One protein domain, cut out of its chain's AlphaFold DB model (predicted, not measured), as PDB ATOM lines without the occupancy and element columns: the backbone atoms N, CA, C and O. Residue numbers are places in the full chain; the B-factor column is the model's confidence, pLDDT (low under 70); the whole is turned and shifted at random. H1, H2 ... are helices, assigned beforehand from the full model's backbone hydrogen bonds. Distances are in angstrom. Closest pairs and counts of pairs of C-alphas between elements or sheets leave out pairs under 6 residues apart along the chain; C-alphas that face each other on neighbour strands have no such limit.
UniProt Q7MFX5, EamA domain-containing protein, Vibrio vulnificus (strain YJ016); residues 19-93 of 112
ATOM      1  N   SER A  19     -35.865  34.912  18.877       88.88
ATOM      2  CA  SER A  19     -36.200  33.605  19.455       88.88
ATOM      3  C   SER A  19     -35.194  33.170  20.531       88.88
ATOM      4  O   SER A  19     -35.590  32.688  21.594       88.88
ATOM      5  N   THR A  20     -33.898  33.410  20.303       88.31
ATOM      6  CA  THR A  20     -32.820  33.112  21.260       88.31
ATOM      7  C   THR A  20     -32.935  33.992  22.500       88.31
ATOM      8  O   THR A  20     -32.865  33.486  23.619       88.31
ATOM      9  N   THR A  21     -33.194  35.293  22.330       90.38
ATOM     10  CA  THR A  21     -33.440  36.202  23.463       90.38
ATOM     11  C   THR A  21     -34.615  35.724  24.311       90.38
ATOM     12  O   THR A  21     -34.504  35.655  25.535       90.38
ATOM     13  N   VAL A  22     -35.737  35.367  23.677       93.00
ATOM     14  CA  VAL A  22     -36.937  34.893  24.380       93.00
ATOM     15  C   VAL A  22     -36.652  33.594  25.129       93.00
ATOM     16  O   VAL A  22     -37.029  33.484  26.293       93.00
ATOM     17  N   ALA A  23     -35.941  32.643  24.518       91.19
ATOM     18  CA  ALA A  23     -35.550  31.396  25.170       91.19
ATOM     19  C   ALA A  23     -34.668  31.639  26.408       91.19
ATOM     20  O   ALA A  23     -34.934  31.082  27.473       91.19
ATOM     21  N   VAL A  24     -33.663  32.517  26.302       90.94
ATOM     22  CA  VAL A  24     -32.763  32.861  27.417       90.94
ATOM     23  C   VAL A  24     -33.522  33.558  28.547       90.94
ATOM     24  O   VAL A  24     -33.368  33.191  29.712       90.94
ATOM     25  N   VAL A  25     -34.377  34.531  28.223       92.94
ATOM     26  CA  VAL A  25     -35.219  35.231  29.207       92.94
ATOM     27  C   VAL A  25     -36.177  34.246  29.880       92.94
ATOM     28  O   VAL A  25     -36.298  34.240  31.104       92.94
ATOM     29  N   PHE A  26     -36.817  33.360  29.121       90.19
ATOM     30  CA  PHE A  26     -37.704  32.343  29.681       90.19
ATOM     31  C   PHE A  26     -36.951  31.359  30.596       90.19
ATOM     32  O   PHE A  26     -37.408  31.027  31.687       90.19
ATOM     33  N   GLN A  27     -35.748  30.936  30.231       91.62
ATOM     34  CA  GLN A  27     -34.959  30.072  31.104       91.62
ATOM     35  C   GLN A  27     -34.510  30.809  32.384       91.62
ATOM     36  O   GLN A  27     -34.589  30.279  33.494       91.62
ATOM     37  N   ALA A  28     -34.048  32.052  32.262       91.31
ATOM     38  CA  ALA A  28     -33.506  32.797  33.392       91.31
ATOM     39  C   ALA A  28     -34.599  33.238  34.379       91.31
ATOM     40  O   ALA A  28     -34.453  33.046  35.584       91.31
ATOM     41  N   TYR A  29     -35.713  33.794  33.902       91.06
ATOM     42  CA  TYR A  29     -36.730  34.367  34.785       91.06
ATOM     43  C   TYR A  29     -37.710  33.300  35.309       91.06
ATOM     44  O   TYR A  29     -37.603  32.938  36.482       91.06
ATOM     45  N   PRO A  30     -38.648  32.741  34.518       90.25
ATOM     46  CA  PRO A  30     -39.622  31.800  35.060       90.25
ATOM     47  C   PRO A  30     -39.036  30.440  35.448       90.25
ATOM     48  O   PRO A  30     -39.579  29.829  36.354       90.25
ATOM     49  N   THR A  31     -37.938  29.953  34.862       89.38
ATOM     50  CA  THR A  31     -37.336  28.697  35.360       89.38
ATOM     51  C   THR A  31     -36.568  28.923  36.661       89.38
ATOM     52  O   THR A  31     -36.794  28.221  37.648       89.38
ATOM     53  N   THR A  32     -35.676  29.916  36.694       88.81
ATOM     54  CA  THR A  32     -34.737  30.072  37.816       88.81
ATOM     55  C   THR A  32     -35.333  30.909  38.944       88.81
ATOM     56  O   THR A  32     -35.360  30.469  40.093       88.81
ATOM     57  N   LEU A  33     -35.850  32.104  38.636       89.94
ATOM     58  CA  LEU A  33     -36.341  33.037  39.655       89.94
ATOM     59  C   LEU A  33     -37.602  32.513  40.349       89.94
ATOM     60  O   LEU A  33     -37.700  32.585  41.573       89.94
ATOM     61  N   PHE A  34     -38.543  31.936  39.596       89.69
ATOM     62  CA  PHE A  34     -39.729  31.302  40.184       89.69
ATOM     63  C   PHE A  34     -39.353  30.083  41.031       89.69
ATOM     64  O   PHE A  34     -39.845  29.949  42.149       89.69
ATOM     65  N   GLY A  35     -38.445  29.229  40.538       85.62
ATOM     66  CA  GLY A  35     -37.957  28.066  41.277       85.62
ATOM     67  C   GLY A  35     -37.351  28.459  42.625       85.62
ATOM     68  O   GLY A  35     -37.751  27.929  43.664       85.62
ATOM     69  N   TYR A  36     -36.466  29.460  42.631       86.38
ATOM     70  CA  TYR A  36     -35.894  29.994  43.866       86.38
ATOM     71  C   TYR A  36     -36.930  30.655  44.766       86.38
ATOM     72  O   TYR A  36     -36.875  30.476  45.980       86.38
ATOM     73  N   TRP A  37     -37.886  31.396  44.207       87.75
ATOM     74  CA  TRP A  37     -38.938  32.035  44.995       87.75
ATOM     75  C   TRP A  37     -39.819  31.009  45.712       87.75
ATOM     76  O   TRP A  37     -40.055  31.133  46.915       87.75
ATOM     77  N   VAL A  38     -40.256  29.964  45.001       85.25
ATOM     78  CA  VAL A  38     -41.025  28.853  45.575       85.25
ATOM     79  C   VAL A  38     -40.202  28.152  46.652       85.25
ATOM     80  O   VAL A  38     -40.671  28.025  47.781       85.25
ATOM     81  N   TRP A  39     -38.961  27.767  46.349       82.19
ATOM     82  CA  TRP A  39     -38.090  27.087  47.308       82.19
ATOM     83  C   TRP A  39     -37.842  27.926  48.566       82.19
ATOM     84  O   TRP A  39     -38.034  27.435  49.676       82.19
ATOM     85  N   ASN A  40     -37.532  29.214  48.408       83.25
ATOM     86  CA  ASN A  40     -37.347  30.142  49.521       83.25
ATOM     87  C   ASN A  40     -38.627  30.267  50.367       83.25
ATOM     88  O   ASN A  40     -38.582  30.179  51.593       83.25
ATOM     89  N   ARG A  41     -39.802  30.380  49.729       81.25
ATOM     90  CA  ARG A  41     -41.093  30.416  50.437       81.25
ATOM     91  C   ARG A  41     -41.357  29.130  51.227       81.25
ATOM     92  O   ARG A  41     -41.933  29.198  52.314       81.25
ATOM     93  N   LEU A  42     -40.966  27.974  50.690       78.06
ATOM     94  CA  LEU A  42     -41.100  26.687  51.369       78.06
ATOM     95  C   LEU A  42     -40.137  26.546  52.546       78.06
ATOM     96  O   LEU A  42     -40.577  26.109  53.604       78.06
ATOM     97  N   LEU A  43     -38.877  26.958  52.397       76.62
ATOM     98  CA  LEU A  43     -37.893  26.924  53.484       76.62
ATOM     99  C   LEU A  43     -38.301  27.792  54.676       76.62
ATOM    100  O   LEU A  43     -38.059  27.424  55.820       76.62
ATOM    101  N   ILE A  44     -38.961  28.923  54.419       74.88
ATOM    102  CA  ILE A  44     -39.461  29.803  55.482       74.88
ATOM    103  C   ILE A  44     -40.633  29.156  56.248       74.88
ATOM    104  O   ILE A  44     -40.841  29.470  57.418       74.88
ATOM    105  N   ARG A  45     -41.411  28.257  55.619       67.56
ATOM    106  CA  ARG A  45     -42.602  27.634  56.233       67.56
ATOM    107  C   ARG A  45     -42.408  26.204  56.734       67.56
ATOM    108  O   ARG A  45     -43.191  25.785  57.583       67.56
ATOM    109  N   TYR A  46     -41.430  25.456  56.228       68.56
ATOM    110  CA  TYR A  46     -41.269  24.036  56.535       68.56
ATOM    111  C   TYR A  46     -39.816  23.661  56.863       68.56
ATOM    112  O   TYR A  46     -38.899  24.114  56.180       68.56
ATOM    113  N   PRO A  47     -39.585  22.784  57.861       65.31
ATOM    114  CA  PRO A  47     -38.259  22.232  58.122       65.31
ATOM    115  C   PRO A  47     -37.757  21.449  56.900       65.31
ATOM    116  O   PRO A  47     -38.551  20.820  56.198       65.31
ATOM    117  N   LEU A  48     -36.435  21.464  56.680       60.91
ATOM    118  CA  LEU A  48     -35.718  20.926  55.505       60.91
ATOM    119  C   LEU A  48     -36.143  19.504  55.073       60.91
ATOM    120  O   LEU A  48     -36.050  19.156  53.894       60.91
ATOM    121  N   SER A  49     -36.653  18.691  56.001       63.09
ATOM    122  CA  SER A  49     -37.191  17.350  55.742       63.09
ATOM    123  C   SER A  49     -38.457  17.339  54.872       63.09
ATOM    124  O   SER A  49     -38.711  16.362  54.176       63.09
ATOM    125  N   THR A  50     -39.228  18.426  54.854       64.31
ATOM    126  CA  THR A  50     -40.484  18.540  54.085       64.31
ATOM    127  C   THR A  50     -40.248  18.996  52.644       64.31
ATOM    128  O   THR A  50     -41.133  18.867  51.806       64.31
ATOM    129  N   THR A  51     -39.062  19.524  52.325       66.88
ATOM    130  CA  THR A  51     -38.677  19.931  50.960       66.88
ATOM    131  C   THR A  51     -38.098  18.788  50.123       66.88
ATOM    132  O   THR A  51     -38.068  18.894  48.899       66.88
ATOM    133  N   ALA A  52     -37.701  17.673  50.747       70.75
ATOM    134  CA  ALA A  52     -37.191  16.490  50.048       70.75
ATOM    135  C   ALA A  52     -38.147  15.921  48.969       70.75
ATOM    136  O   ALA A  52     -37.669  15.586  47.883       70.75
ATOM    137  N   PRO A  53     -39.480  15.865  49.179       69.00
ATOM    138  CA  PRO A  53     -40.416  15.383  48.164       69.00
ATOM    139  C   PRO A  53     -40.455  16.245  46.896       69.00
ATOM    140  O   PRO A  53     -40.670  15.710  45.816       69.00
ATOM    141  N   LEU A  54     -40.219  17.559  46.996       76.94
ATOM    142  CA  LEU A  54     -40.245  18.470  45.843       76.94
ATOM    143  C   LEU A  54     -39.112  18.168  44.862       76.94
ATOM    144  O   LEU A  54     -39.347  18.057  43.663       76.94
ATOM    145  N   THR A  55     -37.898  17.967  45.376       80.19
ATOM    146  CA  THR A  55     -36.739  17.584  44.559       80.19
ATOM    147  C   THR A  55     -36.933  16.207  43.926       80.19
ATOM    148  O   THR A  55     -36.539  15.994  42.784       80.19
ATOM    149  N   LEU A  56     -37.588  15.282  44.634       76.75
ATOM    150  CA  LEU A  56     -37.919  13.948  44.121       76.75
ATOM    151  C   LEU A  56     -39.047  13.963  43.078       76.75
ATOM    152  O   LEU A  56     -39.157  13.032  42.287       76.75
ATOM    153  N   LEU A  57     -39.851  15.025  43.031       80.56
ATOM    154  CA  LEU A  57     -40.912  15.198  42.042       80.56
ATOM    155  C   LEU A  57     -40.367  15.650  40.676       80.56
ATOM    156  O   LEU A  57     -40.965  15.338  39.648       80.56
ATOM    157  N   VAL A  58     -39.211  16.329  40.653       85.62
ATOM    158  CA  VAL A  58     -38.523  16.768  39.423       85.62
ATOM    159  C   VAL A  58     -38.284  15.614  38.435       85.62
ATOM    160  O   VAL A  58     -38.729  15.737  37.296       85.62
ATOM    161  N   PRO A  59     -37.642  14.487  38.810       81.62
ATOM    162  CA  PRO A  59     -37.420  13.374  37.884       81.62
ATOM    163  C   PRO A  59     -38.723  12.723  37.404       81.62
ATOM    164  O   PRO A  59     -38.803  12.319  36.248       81.62
ATOM    165  N   VAL A  60     -39.765  12.673  38.241       83.31
ATOM    166  CA  VAL A  60     -41.080  12.154  37.828       83.31
ATOM    167  C   VAL A  60     -41.691  13.051  36.752       83.31
ATOM    168  O   VAL A  60     -42.080  12.559  35.695       83.31
ATOM    169  N   PHE A  61     -41.718  14.370  36.968       86.50
ATOM    170  CA  PHE A  61     -42.187  15.319  35.954       86.50
ATOM    171  C   PHE A  61     -41.337  15.295  34.689       86.50
ATOM    172  O   PHE A  61     -41.896  15.396  33.601       86.50
ATOM    173  N   ALA A  62     -40.018  15.133  34.806       84.81
ATOM    174  CA  ALA A  62     -39.136  15.010  33.653       84.81
ATOM    175  C   ALA A  62     -39.500  13.788  32.795       84.81
ATOM    176  O   ALA A  62     -39.589  13.911  31.577       84.81
ATOM    177  N   LEU A  63     -39.786  12.637  33.413       84.31
ATOM    178  CA  LEU A  63     -40.184  11.420  32.695       84.31
ATOM    179  C   LEU A  63     -41.585  11.530  32.083       84.31
ATOM    180  O   LEU A  63     -41.769  11.163  30.926       84.31
ATOM    181  N   VAL A  64     -42.557  12.083  32.818       85.75
ATOM    182  CA  VAL A  64     -43.916  12.333  32.300       85.75
ATOM    183  C   VAL A  64     -43.880  13.310  31.125       85.75
ATOM    184  O   VAL A  64     -44.520  13.076  30.103       85.75
ATOM    185  N   SER A  65     -43.101  14.387  31.247       84.94
ATOM    186  CA  SER A  65     -42.944  15.374  30.174       84.94
ATOM    187  C   SER A  65     -42.196  14.782  28.984       84.94
ATOM    188  O   SER A  65     -42.549  15.076  27.850       84.94
ATOM    189  N   GLY A  66     -41.204  13.920  29.232       83.88
ATOM    190  CA  GLY A  66     -40.494  13.184  28.193       83.88
ATOM    191  C   GLY A  66     -41.429  12.278  27.393       83.88
ATOM    192  O   GLY A  66     -41.445  12.355  26.172       83.88
ATOM    193  N   TYR A  67     -42.280  11.507  28.071       82.62
ATOM    194  CA  TYR A  67     -43.302  10.694  27.408       82.62
ATOM    195  C   TYR A  67     -44.255  11.545  26.556       82.62
ATOM    196  O   TYR A  67     -44.530  11.204  25.411       82.62
ATOM    197  N   PHE A  68     -44.720  12.678  27.091       83.31
ATOM    198  CA  PHE A  68     -45.677  13.539  26.393       83.31
ATOM    199  C   PHE A  68     -45.066  14.323  25.219       83.31
ATOM    200  O   PHE A  68     -45.750  14.572  24.235       83.31
ATOM    201  N   MET A  69     -43.799  14.748  25.317       82.75
ATOM    202  CA  MET A  69     -43.133  15.524  24.261       82.75
ATOM    203  C   MET A  69     -42.508  14.663  23.165       82.75
ATOM    204  O   MET A  69     -42.488  15.101  22.017       82.75
ATOM    205  N   TYR A  70     -41.953  13.499  23.511       77.44
ATOM    206  CA  TYR A  70     -41.213  12.665  22.558       77.44
ATOM    207  C   TYR A  70     -42.065  11.547  21.945       77.44
ATOM    208  O   TYR A  70     -41.601  10.921  20.999       77.44
ATOM    209  N   ASP A  71     -43.280  11.292  22.450       67.94
ATOM    210  CA  ASP A  71     -44.213  10.235  21.998       67.94
ATOM    211  C   ASP A  71     -43.602   8.810  21.969       67.94
ATOM    212  O   ASP A  71     -44.217   7.839  21.532       67.94
ATOM    213  N   GLU A  72     -42.379   8.650  22.475       64.38
ATOM    214  CA  GLU A  72     -41.697   7.372  22.569       64.38
ATOM    215  C   GLU A  72     -42.236   6.583  23.763       64.38
ATOM    216  O   GLU A  72     -42.339   7.076  24.892       64.38
ATOM    217  N   VAL A  73     -42.571   5.314  23.512       67.56
ATOM    218  CA  VAL A  73     -43.010   4.387  24.554       67.56
ATOM    219  C   VAL A  73     -41.889   4.260  25.577       67.56
ATOM    220  O   VAL A  73     -40.802   3.781  25.252       67.56
ATOM    221  N   LEU A  74     -42.174   4.682  26.812       68.88
ATOM    222  CA  LEU A  74     -41.239   4.586  27.928       68.88
ATOM    223  C   LEU A  74     -40.666   3.167  27.984       68.88
ATOM    224  O   LEU A  74     -41.391   2.192  28.199       68.88
ATOM    225  N   GLY A  75     -39.356   3.054  27.771       77.44
ATOM    226  CA  GLY A  75     -38.665   1.775  27.796       77.44
ATOM    227  C   GLY A  75     -38.825   1.109  29.162       77.44
ATOM    228  O   GLY A  75     -38.947   1.779  30.192       77.44
ATOM    229  N   SER A  76     -38.765  -0.221  29.206       77.94
ATOM    230  CA  SER A  76     -38.902  -0.993  30.454       77.94
ATOM    231  C   SER A  76     -37.954  -0.518  31.568       77.94
ATOM    232  O   SER A  76     -38.337  -0.489  32.737       77.94
ATOM    233  N   ALA A  77     -36.749  -0.060  31.212       81.88
ATOM    234  CA  ALA A  77     -35.781   0.516  32.143       81.88
ATOM    235  C   ALA A  77     -36.242   1.844  32.779       81.88
ATOM    236  O   ALA A  77     -35.991   2.074  33.960       81.88
ATOM    237  N   GLN A  78     -36.942   2.706  32.035       79.94
ATOM    238  CA  GLN A  78     -37.474   3.977  32.548       79.94
ATOM    239  C   GLN A  78     -38.647   3.729  33.498       79.94
ATOM    240  O   GLN A  78     -38.734   4.356  34.550       79.94
ATOM    241  N   ILE A  79     -39.498   2.749  33.179       81.56
ATOM    242  CA  ILE A  79     -40.579   2.310  34.069       81.56
ATOM    243  C   ILE A  79     -39.996   1.743  35.371       81.56
ATOM    244  O   ILE A  79     -40.448   2.104  36.458       81.56
ATOM    245  N   LEU A  80     -38.957   0.907  35.283       86.19
ATOM    246  CA  LEU A  80     -38.268   0.376  36.459       86.19
ATOM    247  C   LEU A  80     -37.652   1.497  37.310       86.19
ATOM    248  O   LEU A  80     -37.770   1.469  38.535       86.19
ATOM    249  N   ALA A  81     -37.054   2.506  36.672       83.62
ATOM    250  CA  ALA A  81     -36.540   3.685  37.359       83.62
ATOM    251  C   ALA A  81     -37.661   4.458  38.076       83.62
ATOM    252  O   ALA A  81     -37.501   4.775  39.253       83.62
ATOM    253  N   CYS A  82     -38.816   4.686  37.434       82.50
ATOM    254  CA  CYS A  82     -39.987   5.301  38.073       82.50
ATOM    255  C   CYS A  82     -40.415   4.537  39.330       82.50
ATOM    256  O   CYS A  82     -40.595   5.135  40.391       82.50
ATOM    257  N   VAL A  83     -40.556   3.212  39.224       84.88
ATOM    258  CA  VAL A  83     -40.956   2.358  40.351       84.88
ATOM    259  C   VAL A  83     -39.936   2.454  41.484       84.88
ATOM    260  O   VAL A  83     -40.320   2.661  42.633       84.88
ATOM    261  N   LEU A  84     -38.639   2.376  41.173       85.25
ATOM    262  CA  LEU A  84     -37.575   2.493  42.168       85.25
ATOM    263  C   LEU A  84     -37.577   3.871  42.856       85.25
ATOM    264  O   LEU A  84     -37.392   3.945  44.071       85.25
ATOM    265  N   PHE A  85     -37.857   4.946  42.112       84.50
ATOM    266  CA  PHE A  85     -38.031   6.295  42.660       84.50
ATOM    267  C   PHE A  85     -39.206   6.368  43.641       84.50
ATOM    268  O   PHE A  85     -39.031   6.853  44.760       84.50
ATOM    269  N   PHE A  86     -40.384   5.851  43.271       82.81
ATOM    270  CA  PHE A  86     -41.549   5.821  44.166       82.81
ATOM    271  C   PHE A  86     -41.297   4.983  45.424       82.81
ATOM    272  O   PHE A  86     -41.677   5.398  46.520       82.81
ATOM    273  N   VAL A  87     -40.610   3.844  45.294       84.94
ATOM    274  CA  VAL A  87     -40.198   3.017  46.438       84.94
ATOM    275  C   VAL A  87     -39.241   3.789  47.350       84.94
ATOM    276  O   VAL A  87     -39.461   3.839  48.559       84.94
ATOM    277  N   GLY A  88     -38.222   4.447  46.790       80.88
ATOM    278  CA  GLY A  88     -37.290   5.286  47.546       80.88
ATOM    279  C   GLY A  88     -37.994   6.419  48.300       80.88
ATOM    280  O   GLY A  88     -37.737   6.624  49.486       80.88
ATOM    281  N   ILE A  89     -38.949   7.099  47.654       76.81
ATOM    282  CA  ILE A  89     -39.793   8.120  48.292       76.81
ATOM    283  C   ILE A  89     -40.590   7.515  49.450       76.81
ATOM    284  O   ILE A  89     -40.583   8.072  50.544       76.81
ATOM    285  N   GLY A  90     -41.250   6.372  49.244       76.06
ATOM    286  CA  GLY A  90     -42.037   5.704  50.285       76.06
ATOM    287  C   GLY A  90     -41.212   5.341  51.525       76.06
ATOM    288  O   GLY A  90     -41.707   5.443  52.648       76.06
ATOM    289  N   LEU A  91     -39.936   4.987  51.338       78.31
ATOM    290  CA  LEU A  91     -39.002   4.736  52.438       78.31
ATOM    291  C   LEU A  91     -38.593   6.023  53.170       78.31
ATOM    292  O   LEU A  91     -38.556   6.028  54.399       78.31
ATOM    293  N   ILE A  92     -38.319   7.108  52.439       72.44
ATOM    294  CA  ILE A  92     -37.880   8.399  53.003       72.44
ATOM    295  C   ILE A  92     -39.022   9.123  53.729       72.44
ATOM    296  O   ILE A  92     -38.811   9.741  54.770       72.44
ATOM    297  N   VAL A  93     -40.240   9.053  53.186       70.31
ATOM    298  CA  VAL A  93     -41.418   9.762  53.706       70.31
ATOM    299  C   VAL A  93     -41.961   9.118  54.982       70.31
ATOM    300  O   VAL A  93     -42.760   9.749  55.671       70.31
TER     301      VAL A  93
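AT A GLANCE: This is residues 19 to 93 of the 112 residues of the protein "EamA domain-containing protein" of Vibrio vulnificus (strain YJ016) (UniProt Q7MFX5). Three helices run to and fro in a flat, open zigzag: H2 and H3 fold back on each other as a helical hairpin, and the longest helix, H1, is set off across a gap on the other side of H2 from H3, joined to H2 by a short link. The free-standing part of H1, residues 19 to 38, sticks out from the rest. The printed part has 75 residues with three named helices, in the order H1, H2, H3, and no named strand; its class is all helix. It is loose, with a radius of gyration of the C-alphas of 15.7 A, and spans 39 by 37 by 11 A.

IN THESE COORDINATES: H1 holds residues 19 to 45 and measures 37.8 A from C-alpha 19 at (-36.200, 33.605, 19.455) to C-alpha 45. H2 holds residues 52 to 70 and is 28.0 A long, beginning at C-alpha 52 at (-37.191, 16.490, 50.048). H3 holds residues 76 to 92 and is 24.4 A long, ending at C-alpha 92 at (-37.880, 8.399, 53.003).

HOW THE PARTS SIT: H1 touches no helix; it is apart from H2 and from H3. H2 and H3 form a helical hairpin with a tight link of 5 residues. They touch, and their closest C-alphas, those of Val 60 and Cys 82, are 6.9 A apart. Their lines stand at a shallow tilt of 17 degrees, opposite ways. Every O i to N i+4 pair is within hydrogen-bond range in H3, against 19 of 23 in H1 and 13 of 15 in H2.

THE WHOLE: The two C-alphas farthest apart, those of Ser 19 and Leu 91, are 43.9 A apart. The printed part has no cut and no long link. Residues 67 to 73, of which 67 to 70 belong to H2, also stand free. The mean pLDDT of the printed part is 80.9, and residues 45 to 51, residue 53 and residues 71 to 74 are under 70.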